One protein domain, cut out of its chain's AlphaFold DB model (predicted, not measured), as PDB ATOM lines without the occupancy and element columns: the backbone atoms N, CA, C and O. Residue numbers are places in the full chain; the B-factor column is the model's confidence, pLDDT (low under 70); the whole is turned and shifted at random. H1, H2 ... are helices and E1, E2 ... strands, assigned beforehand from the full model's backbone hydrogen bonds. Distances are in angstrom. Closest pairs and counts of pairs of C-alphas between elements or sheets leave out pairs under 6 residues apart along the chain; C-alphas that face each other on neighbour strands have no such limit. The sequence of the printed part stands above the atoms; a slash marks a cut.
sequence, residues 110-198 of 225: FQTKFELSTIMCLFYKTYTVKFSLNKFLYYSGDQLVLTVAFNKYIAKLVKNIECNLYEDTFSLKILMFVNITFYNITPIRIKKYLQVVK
ATOM      1  N   PHE A 110     146.616 200.593 195.591       81.75
ATOM      2  CA  PHE A 110     146.117 201.454 196.656       81.75
ATOM      3  C   PHE A 110     147.140 202.540 196.969       81.75
ATOM      4  O   PHE A 110     148.324 202.411 196.670       81.75
ATOM      5  N   GLN A 111     146.686 203.649 197.543       80.94
ATOM      6  CA  GLN A 111     147.567 204.753 197.897       80.94
ATOM      7  C   GLN A 111     147.254 205.263 199.293       80.94
ATOM      8  O   GLN A 111     146.095 205.301 199.707       80.94
ATOM      9  N   THR A 112     148.296 205.699 199.983       76.88
ATOM     10  CA  THR A 112     148.195 206.369 201.274       76.88
ATOM     11  C   THR A 112     148.818 207.745 201.136       76.88
ATOM     12  O   THR A 112     149.912 207.895 200.587       76.88
ATOM     13  N   LYS A 113     148.101 208.759 201.615       77.12
ATOM     14  CA  LYS A 113     148.617 210.116 201.746       77.12
ATOM     15  C   LYS A 113     149.020 210.341 203.195       77.12
ATOM     16  O   LYS A 113     148.303 209.911 204.092       77.12
ATOM     17  N   PHE A 114     150.144 211.003 203.411       72.25
ATOM     18  CA  PHE A 114     150.549 211.473 204.729       72.25
ATOM     19  C   PHE A 114     151.060 212.898 204.642       72.25
ATOM     20  O   PHE A 114     151.589 213.334 203.617       72.25
ATOM     21  N   GLU A 115     150.891 213.619 205.737       70.19
ATOM     22  CA  GLU A 115     151.294 215.008 205.861       70.19
ATOM     23  C   GLU A 115     152.494 215.088 206.791       70.19
ATOM     24  O   GLU A 115     152.494 214.526 207.884       70.19
ATOM     25  N   LEU A 116     153.541 215.758 206.317       67.38
ATOM     26  CA  LEU A 116     154.719 216.064 207.109       67.38
ATOM     27  C   LEU A 116     154.665 217.538 207.492       67.38
ATOM     28  O   LEU A 116     154.670 218.406 206.611       67.38
ATOM     29  N   SER A 117     154.628 217.801 208.795       61.84
ATOM     30  CA  SER A 117     154.848 219.126 209.361       61.84
ATOM     31  C   SER A 117     156.321 219.277 209.736       61.84
ATOM     32  O   SER A 117     156.937 218.400 210.341       61.84
ATOM     33  N   THR A 118     156.925 220.394 209.346       57.34
ATOM     34  CA  THR A 118     158.229 220.799 209.895       57.34
ATOM     35  C   THR A 118     158.065 221.343 211.317       57.34
ATOM     36  O   THR A 118     156.978 221.797 211.652       57.34
ATOM     37  N   ILE A 119     159.146 221.370 212.111       58.19
ATOM     38  CA  ILE A 119     159.216 221.808 213.531       58.19
ATOM     39  C   ILE A 119     158.491 223.135 213.834       58.19
ATOM     40  O   ILE A 119     158.060 223.356 214.958       58.19
ATOM     41  N   MET A 120     158.308 223.998 212.834       47.91
ATOM     42  CA  MET A 120     157.579 225.259 212.977       47.91
ATOM     43  C   MET A 120     156.065 225.172 212.705       47.91
ATOM     44  O   MET A 120     155.416 226.205 212.725       47.91
ATOM     45  N   CYS A 121     155.487 224.005 212.393       51.47
ATOM     46  CA  CYS A 121     154.057 223.778 212.086       51.47
ATOM     47  C   CYS A 121     153.413 224.723 211.039       51.47
ATOM     48  O   CYS A 121     152.200 224.696 210.847       51.47
ATOM     49  N   LEU A 122     154.211 225.546 210.351       55.12
ATOM     50  CA  LEU A 122     153.768 226.581 209.411       55.12
ATOM     51  C   LEU A 122     153.694 226.083 207.961       55.12
ATOM     52  O   LEU A 122     152.994 226.669 207.143       55.12
ATOM     53  N   PHE A 123     154.395 224.991 207.640       59.19
ATOM     54  CA  PHE A 123     154.411 224.402 206.304       59.19
ATOM     55  C   PHE A 123     154.065 222.918 206.381       59.19
ATOM     56  O   PHE A 123     154.803 222.123 206.969       59.19
ATOM     57  N   TYR A 124     152.944 222.560 205.759       67.69
ATOM     58  CA  TYR A 124     152.510 221.182 205.580       67.69
ATOM     59  C   TYR A 124     152.825 220.760 204.158       67.69
ATOM     60  O   TYR A 124     152.448 221.434 203.196       67.69
ATOM     61  N   LYS A 125     153.521 219.635 204.013       71.69
ATOM     62  CA  LYS A 125     153.706 219.016 202.705       71.69
ATOM     63  C   LYS A 125     153.060 217.646 202.707       71.69
ATOM     64  O   LYS A 125     153.473 216.749 203.443       71.69
ATOM     65  N   THR A 126     152.040 217.501 201.869       74.12
ATOM     66  CA  THR A 126     151.371 216.226 201.647       74.12
ATOM     67  C   THR A 126     152.186 215.393 200.673       74.12
ATOM     68  O   THR A 126     152.591 215.837 199.595       74.12
ATOM     69  N   TYR A 127     152.397 214.148 201.047       77.81
ATOM     70  CA  TYR A 127     153.121 213.163 200.279       77.81
ATOM     71  C   TYR A 127     152.208 211.975 200.013       77.81
ATOM     72  O   TYR A 127     151.419 211.577 200.865       77.81
ATOM     73  N   THR A 128     152.290 211.417 198.808       80.31
ATOM     74  CA  THR A 128     151.505 210.241 198.418       80.31
ATOM     75  C   THR A 128     152.446 209.077 198.172       80.31
ATOM     76  O   THR A 128     153.410 209.216 197.417       80.31
ATOM     77  N   VAL A 129     152.144 207.936 198.780       82.69
ATOM     78  CA  VAL A 129     152.818 206.663 198.527       82.69
ATOM     79  C   VAL A 129     151.837 205.734 197.856       82.69
ATOM     80  O   VAL A 129     150.699 205.578 198.305       82.69
ATOM     81  N   LYS A 130     152.280 205.159 196.743       87.06
ATOM     82  CA  LYS A 130     151.480 204.251 195.932       87.06
ATOM     83  C   LYS A 130     151.981 202.834 196.141       87.06
ATOM     84  O   LYS A 130     153.183 202.586 196.110       87.06
ATOM     85  N   PHE A 131     151.042 201.926 196.316       87.12
ATOM     86  CA  PHE A 131     151.268 200.504 196.476       87.12
ATOM     87  C   PHE A 131     150.569 199.783 195.335       87.12
ATOM     88  O   PHE A 131     149.437 200.121 194.981       87.12
ATOM     89  N   SER A 132     151.237 198.795 194.761       88.25
ATOM     90  CA  SER A 132     150.686 197.960 193.704       88.25
ATOM     91  C   SER A 132     151.008 196.509 193.994       88.25
ATOM     92  O   SER A 132     152.167 196.138 194.157       88.25
ATOM     93  N   LEU A 133     149.964 195.699 194.042       86.94
ATOM     94  CA  LEU A 133     150.043 194.250 194.029       86.94
ATOM     95  C   LEU A 133     150.040 193.760 192.580       86.94
ATOM     96  O   LEU A 133     149.401 194.375 191.722       86.94
ATOM     97  N   ASN A 134     150.724 192.651 192.310       86.44
ATOM     98  CA  ASN A 134     150.735 192.027 190.985       86.44
ATOM     99  C   ASN A 134     149.389 191.385 190.617       86.44
ATOM    100  O   ASN A 134     149.027 191.370 189.442       86.44
ATOM    101  N   LYS A 135     148.644 190.866 191.601       81.44
ATOM    102  CA  LYS A 135     147.320 190.254 191.407       81.44
ATOM    103  C   LYS A 135     146.327 190.707 192.481       81.44
ATOM    104  O   LYS A 135     146.718 191.128 193.571       81.44
ATOM    105  N   PHE A 136     145.036 190.603 192.169       75.81
ATOM    106  CA  PHE A 136     143.942 190.801 193.133       75.81
ATOM    107  C   PHE A 136     143.556 189.497 193.855       75.81
ATOM    108  O   PHE A 136     143.083 189.543 194.987       75.81
ATOM    109  N   LEU A 137     143.799 188.352 193.210       77.94
ATOM    110  CA  LEU A 137     143.536 187.004 193.703       77.94
ATOM    111  C   LEU A 137     144.821 186.182 193.609       77.94
ATOM    112  O   LEU A 137     145.473 186.185 192.562       77.94
ATOM    113  N   TYR A 138     145.159 185.472 194.681       78.62
ATOM    114  CA  TYR A 138     146.316 184.582 194.719       78.62
ATOM    115  C   TYR A 138     145.865 183.150 194.942       78.62
ATOM    116  O   TYR A 138     144.993 182.890 195.772       78.62
ATOM    117  N   TYR A 139     146.493 182.217 194.241       78.12
ATOM    118  CA  TYR A 139     146.394 180.805 194.576       78.12
ATOM    119  C   TYR A 139     147.516 180.408 195.534       78.12
ATOM    120  O   TYR A 139     148.581 181.022 195.552       78.12
ATOM    121  N   SER A 140     147.300 179.370 196.339       74.50
ATOM    122  CA  SER A 140     148.381 178.795 197.146       74.50
ATOM    123  C   SER A 140     149.577 178.424 196.255       74.50
ATOM    124  O   SER A 140     149.404 177.775 195.222       74.50
ATOM    125  N   GLY A 141     150.770 178.878 196.649       77.25
ATOM    126  CA  GLY A 141     152.004 178.758 195.867       77.25
ATOM    127  C   GLY A 141     152.291 179.934 194.926       77.25
ATOM    128  O   GLY A 141     153.395 180.015 194.393       77.25
ATOM    129  N   ASP A 142     151.354 180.870 194.736       81.69
ATOM    130  CA  ASP A 142     151.616 182.075 193.948       81.69
ATOM    131  C   ASP A 142     152.642 182.988 194.628       81.69
ATOM    132  O   ASP A 142     152.634 183.196 195.844       81.69
ATOM    133  N   GLN A 143     153.475 183.631 193.808       85.38
ATOM    134  CA  GLN A 143     154.355 184.697 194.266       85.38
ATOM    135  C   GLN A 143     153.569 186.002 194.470       85.38
ATOM    136  O   GLN A 143     153.039 186.591 193.518       85.38
ATOM    137  N   LEU A 144     153.545 186.480 195.715       87.19
ATOM    138  CA  LEU A 144     153.034 187.802 196.061       87.19
ATOM    139  C   LEU A 144     154.119 188.858 195.848       87.19
ATOM    140  O   LEU A 144     155.189 188.786 196.452       87.19
ATOM    141  N   VAL A 145     153.830 189.857 195.012       89.31
ATOM    142  CA  VAL A 145     154.747 190.972 194.745       89.31
ATOM    143  C   VAL A 145     154.062 192.284 195.104       89.31
ATOM    144  O   VAL A 145     153.096 192.690 194.457       89.31
ATOM    145  N   LEU A 146     154.590 192.960 196.126       89.00
ATOM    146  CA  LEU A 146     154.189 194.308 196.517       89.00
ATOM    147  C   LEU A 146     155.216 195.317 196.002       89.00
ATOM    148  O   LEU A 146     156.362 195.343 196.442       89.00
ATOM    149  N   THR A 147     154.783 196.192 195.104       90.00
ATOM    150  CA  THR A 147     155.573 197.329 194.629       90.00
ATOM    151  C   THR A 147     155.201 198.573 195.419       90.00
ATOM    152  O   THR A 147     154.021 198.912 195.518       90.00
ATOM    153  N   VAL A 148     156.204 199.275 195.951       89.25
ATOM    154  CA  VAL A 148     156.016 200.529 196.688       89.25
ATOM    155  C   VAL A 148     156.710 201.666 195.950       89.25
ATOM    156  O   VAL A 148     157.913 201.619 195.706       89.25
ATOM    157  N   ALA A 149     155.951 202.699 195.597       87.38
ATOM    158  CA  ALA A 149     156.436 203.857 194.861       87.38
ATOM    159  C   ALA A 149     156.338 205.133 195.708       87.38
ATOM    160  O   ALA A 149     155.267 205.507 196.200       87.38
ATOM    161  N   PHE A 150     157.475 205.823 195.818       85.56
ATOM    162  CA  PHE A 150     157.646 207.069 196.560       85.56
ATOM    163  C   PHE A 150     158.147 208.185 195.644       85.56
ATOM    164  O   PHE A 150     158.819 207.942 194.643       85.56
ATOM    165  N   ASN A 151     157.911 209.435 196.044       81.75
ATOM    166  CA  ASN A 151     158.672 210.555 195.500       81.75
ATOM    167  C   ASN A 151     160.134 210.482 195.998       81.75
ATOM    168  O   ASN A 151     160.376 210.151 197.161       81.75
ATOM    169  N   LYS A 152     161.103 210.850 195.148       81.62
ATOM    170  CA  LYS A 152     162.551 210.876 195.431       81.62
ATOM    171  C   LYS A 152     162.912 211.573 196.750       81.62
ATOM    172  O   LYS A 152     163.851 211.156 197.418       81.62
ATOM    173  N   TYR A 153     162.171 212.611 197.139       77.12
ATOM    174  CA  TYR A 153     162.381 213.302 198.418       77.12
ATOM    175  C   TYR A 153     162.035 212.428 199.631       77.12
ATOM    176  O   TYR A 153     162.801 212.391 200.588       77.12
ATOM    177  N   ILE A 154     160.919 211.698 199.572       76.88
ATOM    178  CA  ILE A 154     160.477 210.796 200.646       76.88
ATOM    179  C   ILE A 154     161.422 209.606 200.757       76.88
ATOM    180  O   ILE A 154     161.741 209.193 201.862       76.88
ATOM    181  N   ALA A 155     161.885 209.070 199.624       79.94
ATOM    182  CA  ALA A 155     162.752 207.895 199.603       79.94
ATOM    183  C   ALA A 155     164.012 208.077 200.470       79.94
ATOM    184  O   ALA A 155     164.465 207.127 201.094       79.94
ATOM    185  N   LYS A 156     164.530 209.310 200.579       82.00
ATOM    186  CA  LYS A 156     165.670 209.644 201.449       82.00
ATOM    187  C   LYS A 156     165.345 209.624 202.947       82.00
ATOM    188  O   LYS A 156     166.254 209.524 203.759       82.00
ATOM    189  N   LEU A 157     164.073 209.775 203.310       80.69
ATOM    190  CA  LEU A 157     163.596 209.799 204.696       80.69
ATOM    191  C   LEU A 157     163.195 208.409 205.196       80.69
ATOM    192  O   LEU A 157     163.055 208.218 206.402       80.69
ATOM    193  N   VAL A 158     162.979 207.454 204.288       82.88
ATOM    194  CA  VAL A 158     162.612 206.080 204.633       82.88
ATOM    195  C   VAL A 158     163.834 205.370 205.207       82.88
ATOM    196  O   VAL A 158     164.871 205.264 204.558       82.88
ATOM    197  N   LYS A 159     163.694 204.870 206.432       86.00
ATOM    198  CA  LYS A 159     164.694 204.037 207.099       86.00
ATOM    199  C   LYS A 159     164.479 202.561 206.779       86.00
ATOM    200  O   LYS A 159     165.441 201.850 206.520       86.00
ATOM    201  N   ASN A 160     163.229 202.103 206.839       87.38
ATOM    202  CA  ASN A 160     162.869 200.704 206.626       87.38
ATOM    203  C   ASN A 160     161.431 200.574 206.098       87.38
ATOM    204  O   ASN A 160     160.570 201.395 206.430       87.38
ATOM    205  N   ILE A 161     161.180 199.526 205.313       86.44
ATOM    206  CA  ILE A 161     159.848 199.078 204.906       86.44
ATOM    207  C   ILE A 161     159.749 197.599 205.254       86.44
ATOM    208  O   ILE A 161     160.484 196.777 204.715       86.44
ATOM    209  N   GLU A 162     158.820 197.266 206.132       89.06
ATOM    210  CA  GLU A 162     158.543 195.898 206.550       89.06
ATOM    211  C   GLU A 162     157.145 195.506 206.066       89.06
ATOM    212  O   GLU A 162     156.199 196.295 206.153       89.06
ATOM    213  N   CYS A 163     157.010 194.291 205.541       86.50
ATOM    214  CA  CYS A 163     155.744 193.753 205.065       86.50
ATOM    215  C   CYS A 163     155.486 192.402 205.728       86.50
ATOM    216  O   CYS A 163     156.215 191.446 205.479       86.50
ATOM    217  N   ASN A 164     154.421 192.326 206.523       87.12
ATOM    218  CA  ASN A 164     154.050 191.137 207.280       87.12
ATOM    219  C   ASN A 164     152.687 190.622 206.815       87.12
ATOM    220  O   ASN A 164     151.744 191.402 206.664       87.12
ATOM    221  N   LEU A 165     152.586 189.312 206.604       84.88
ATOM    222  CA  LEU A 165     151.357 188.619 206.222       84.88
ATOM    223  C   LEU A 165     150.888 187.751 207.387       84.88
ATOM    224  O   LEU A 165     151.675 187.002 207.957       84.88
ATOM    225  N   TYR A 166     149.606 187.848 207.717       81.38
ATOM    226  CA  TYR A 166     148.968 187.078 208.777       81.38
ATOM    227  C   TYR A 166     147.740 186.377 208.216       81.38
ATOM    228  O   TYR A 166     146.949 186.990 207.503       81.38
ATOM    229  N   GLU A 167     147.568 185.104 208.536       72.19
ATOM    230  CA  GLU A 167     146.351 184.371 208.203       72.19
ATOM    231  C   GLU A 167     145.268 184.685 209.244       72.19
ATOM    232  O   GLU A 167     145.492 184.524 210.444       72.19
ATOM    233  N   ASP A 168     144.109 185.177 208.797       68.75
ATOM    234  CA  ASP A 168     142.939 185.361 209.656       68.75
ATOM    235  C   ASP A 168     142.122 184.063 209.665       68.75
ATOM    236  O   ASP A 168     141.410 183.738 208.706       68.75
ATOM    237  N   THR A 169     142.252 183.311 210.758       55.28
ATOM    238  CA  THR A 169     141.754 181.936 210.923       55.28
ATOM    239  C   THR A 169     140.245 181.786 210.750       55.28
ATOM    240  O   THR A 169     139.772 180.680 210.511       55.28
ATOM    241  N   PHE A 170     139.478 182.873 210.854       52.38
ATOM    242  CA  PHE A 170     138.016 182.822 210.793       52.38
ATOM    243  C   PHE A 170     137.427 183.167 209.424       52.38
ATOM    244  O   PHE A 170     136.247 182.913 209.205       52.38
ATOM    245  N   SER A 171     138.199 183.753 208.502       51.88
ATOM    246  CA  SER A 171     137.623 184.327 207.275       51.88
ATOM    247  C   SER A 171     138.326 183.957 205.968       51.88
ATOM    248  O   SER A 171     137.942 184.490 204.927       51.88
ATOM    249  N   LEU A 172     139.332 183.065 205.990       56.34
ATOM    250  CA  LEU A 172     140.203 182.763 204.832       56.34
ATOM    251  C   LEU A 172     140.805 184.022 204.179       56.34
ATOM    252  O   LEU A 172     141.182 184.032 203.005       56.34
ATOM    253  N   LYS A 173     140.884 185.119 204.933       66.44
ATOM    254  CA  LYS A 173     141.479 186.371 204.482       66.44
ATOM    255  C   LYS A 173     142.901 186.412 204.998       66.44
ATOM    256  O   LYS A 173     143.163 186.129 206.165       66.44
ATOM    257  N   ILE A 174     143.826 186.803 204.135       73.12
ATOM    258  CA  ILE A 174     145.182 187.110 204.575       73.12
ATOM    259  C   ILE A 174     145.250 188.603 204.842       73.12
ATOM    260  O   ILE A 174     144.853 189.430 204.020       73.12
ATOM    261  N   LEU A 175     145.739 188.959 206.018       82.06
ATOM    262  CA  LEU A 175     145.936 190.326 206.431       82.06
ATOM    263  C   LEU A 175     147.389 190.732 206.213       82.06
ATOM    264  O   LEU A 175     148.301 190.203 206.841       82.06
ATOM    265  N   MET A 176     147.597 191.711 205.344       82.44
ATOM    266  CA  MET A 176     148.891 192.323 205.094       82.44
ATOM    267  C   MET A 176     149.036 193.608 205.903       82.44
ATOM    268  O   MET A 176     148.186 194.504 205.835       82.44
ATOM    269  N   PHE A 177     150.143 193.722 206.626       86.12
ATOM    270  CA  PHE A 177     150.593 194.970 207.217       86.12
ATOM    271  C   PHE A 177     151.853 195.455 206.522       86.12
ATOM    272  O   PHE A 177     152.832 194.722 206.437       86.12
ATOM    273  N   VAL A 178     151.829 196.706 206.074       83.44
ATOM    274  CA  VAL A 178     153.014 197.397 205.565       83.44
ATOM    275  C   VAL A 178     153.393 198.468 206.576       83.44
ATOM    276  O   VAL A 178     152.648 199.433 206.767       83.44
ATOM    277  N   ASN A 179     154.527 198.280 207.241       84.75
ATOM    278  CA  ASN A 179     155.095 199.238 208.178       84.75
ATOM    279  C   ASN A 179     156.184 200.033 207.459       84.75
ATOM    280  O   ASN A 179     157.148 199.465 206.950       84.75
ATOM    281  N   ILE A 180     156.049 201.353 207.431       82.50
ATOM    282  CA  ILE A 180     157.059 202.258 206.886       82.50
ATOM    283  C   ILE A 180     157.630 203.061 208.043       82.50
ATOM    284  O   ILE A 180     156.923 203.834 208.694       82.50
ATOM    285  N   THR A 181     158.917 202.865 208.306       83.69
ATOM    286  CA  THR A 181     159.657 203.597 209.333       83.69
ATOM    287  C   THR A 181     160.498 204.678 208.679       83.69
ATOM    288  O   THR A 181     161.238 204.420 207.728       83.69
ATOM    289  N   PHE A 182     160.419 205.888 209.218       81.00
ATOM    290  CA  PHE A 182     161.155 207.054 208.744       81.00
ATOM    291  C   PHE A 182     162.205 207.487 209.774       81.00
ATOM    292  O   PHE A 182     162.111 207.149 210.955       81.00
ATOM    293  N   TYR A 183     163.208 208.250 209.346       74.44
ATOM    294  CA  TYR A 183     164.144 208.895 210.271       74.44
ATOM    295  C   TYR A 183     163.456 210.047 211.017       74.44
ATOM    296  O   TYR A 183     162.934 210.959 210.383       74.44
ATOM    297  N   ASN A 184     163.486 210.017 212.355       69.12
ATOM    298  CA  ASN A 184     162.961 211.065 213.250       69.12
ATOM    299  C   ASN A 184     161.484 211.451 213.017       69.12
ATOM    300  O   ASN A 184     161.074 212.563 213.342       69.12
ATOM    301  N   ILE A 185     160.686 210.544 212.448       70.81
ATOM    302  CA  ILE A 185     159.267 210.742 212.121       70.81
ATOM    303  C   ILE A 185     158.486 209.504 212.587       70.81
ATOM    304  O   ILE A 185     159.005 208.385 212.558       70.81
ATOM    305  N   THR A 186     157.230 209.699 212.994       71.75
ATOM    306  CA  THR A 186     156.313 208.628 213.408       71.75
ATOM    307  C   THR A 186     156.153 207.562 212.312       71.75
ATOM    308  O   THR A 186     155.931 207.911 211.148       71.75
ATOM    309  N   PRO A 187     156.242 206.261 212.643       76.88
ATOM    310  CA  PRO A 187     156.055 205.195 211.668       76.88
ATOM    311  C   PRO A 187     154.608 205.141 211.166       76.88
ATOM    312  O   PRO A 187     153.662 205.425 211.901       76.88
ATOM    313  N   ILE A 188     154.437 204.722 209.916       80.94
ATOM    314  CA  ILE A 188     153.127 204.534 209.290       80.94
ATOM    315  C   ILE A 188     152.864 203.039 209.164       80.94
ATOM    316  O   ILE A 188     153.690 202.310 208.621       80.94
ATOM    317  N   ARG A 189     151.693 202.590 209.621       80.75
ATOM    318  CA  ARG A 189     151.231 201.209 209.467       80.75
ATOM    319  C   ARG A 189     149.993 201.171 208.587       80.75
ATOM    320  O   ARG A 189     148.982 201.794 208.898       80.75
ATOM    321  N   ILE A 190     150.068 200.417 207.500       81.00
ATOM    322  CA  ILE A 190     148.982 200.260 206.533       81.00
ATOM    323  C   ILE A 190     148.449 198.841 206.639       81.00
ATOM    324  O   ILE A 190     149.215 197.884 206.578       81.00
ATOM    325  N   LYS A 191     147.131 198.714 206.798       82.75
ATOM    326  CA  LYS A 191     146.415 197.440 206.896       82.75
ATOM    327  C   LYS A 191     145.704 197.158 205.574       82.75
ATOM    328  O   LYS A 191     144.931 197.998 205.109       82.75
ATOM    329  N   LYS A 192     145.929 195.988 204.977       80.38
ATOM    330  CA  LYS A 192     145.261 195.580 203.736       80.38
ATOM    331  C   LYS A 192     144.847 194.115 203.775       80.38
ATOM    332  O   LYS A 192     145.616 193.267 204.200       80.38
ATOM    333  N   TYR A 193     143.632 193.830 203.320       78.69
ATOM    334  CA  TYR A 193     143.143 192.464 203.162       78.69
ATOM    335  C   TYR A 193     143.531 191.933 201.786       78.69
ATOM    336  O   TYR A 193     143.466 192.668 200.800       78.69
ATOM    337  N   LEU A 194     143.932 190.673 201.746       74.00
ATOM    338  CA  LEU A 194     144.288 189.918 200.559       74.00
ATOM    339  C   LEU A 194     143.406 188.684 200.477       74.00
ATOM    340  O   LEU A 194     143.079 188.064 201.494       74.00
ATOM    341  N   GLN A 195     143.071 188.317 199.248       71.88
ATOM    342  CA  GLN A 195     142.313 187.118 198.974       71.88
ATOM    343  C   GLN A 195     143.233 186.023 198.452       71.88
ATOM    344  O   GLN A 195     143.831 186.160 197.380       71.88
ATOM    345  N   VAL A 196     143.341 184.944 199.226       66.06
ATOM    346  CA  VAL A 196     144.146 183.779 198.870       66.06
ATOM    347  C   VAL A 196     143.268 182.544 198.869       66.06
ATOM    348  O   VAL A 196     142.543 182.274 199.820       66.06
ATOM    349  N   VAL A 197     143.335 181.801 197.775       66.88
ATOM    350  CA  VAL A 197     142.517 180.622 197.522       66.88
ATOM    351  C   VAL A 197     143.424 179.399 197.503       66.88
ATOM    352  O   VAL A 197     144.441 179.365 196.806       66.88
ATOM    353  N   LYS A 198     143.077 178.361 198.267       61.84
ATOM    354  CA  LYS A 198     143.802 177.089 198.189       61.84
ATOM    355  C   LYS A 198     143.559 176.474 196.816       61.84
ATOM    356  O   LYS A 198     142.418 176.270 196.423       61.84
TER     357      LYS A 198
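This is residues 110 to 198 of the 225 residues of an uncharacterized protein of Nosema apis BRL 01 (UniProt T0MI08). The domain is a long, loosely built rod of two sheets only partly face to face: E3, E7, E6 and E5 make a curled sheet, and E1, E2 and E4 a smaller one. The one short helix, H1, lies in the link from E4 to E5, and E3 joins the end of E7 in the curled sheet. The printed part has 89 residues, in the order E1 E2 E3 E4 H1 E5 E6 E7; the sheets run E3 E7 E6 E5, mixed, and E1 E2 E4, antiparallel. The class is mostly strand; the whole is loose, with a radius of gyration of the C-alphas of 15.5 A and spans of 52 by 25 by 18 A.

E1, residues 110 to 117, begins at C-alpha 110 (146.117, 201.454, 196.656) and is 23.5 A long. E2, residues 124 to 133, is 29.4 A long. E3 holds residues 137 to 139, E4 146 to 149 and H1 152 to 155. E5, residues 158 to 168, is 29.0 A long, and E6, residues 173 to 182, is 28.9 A long. E7, residues 185 to 197, is 37.4 A long and ends at C-alpha 197 (142.517, 180.622, 197.522).

E1 and E2 form an antiparallel hairpin, with N 112 and O 129 2.9 A apart. E4 is antiparallel to E2, with N 132 and O 147 2.9 A apart. E5, E6 and E7 form a meander, each strand the antiparallel neighbour of the one before; N 164 and O 177 are 2.9 A apart, N 190 and O 178 2.9 A. E3 is parallel to E7, with N 197 and O 138 2.8 A apart. E1 and E7 are near each other; E2 and E6 are apart. H1 only grazes the sheet E1 E2 E4, with residues 153 to 155; it is too short for an O i to N i+4 pair, and its 1 O i to N i+3 pair is not within range.

The C-alphas of Met 120 and Lys 198, the two farthest apart, are 52.2 A apart. The printed part has no cut and no long link. Its mean pLDDT is 76.6, with residues 116 to 124, 168 to 173, 184 and 196 to 198 under 70.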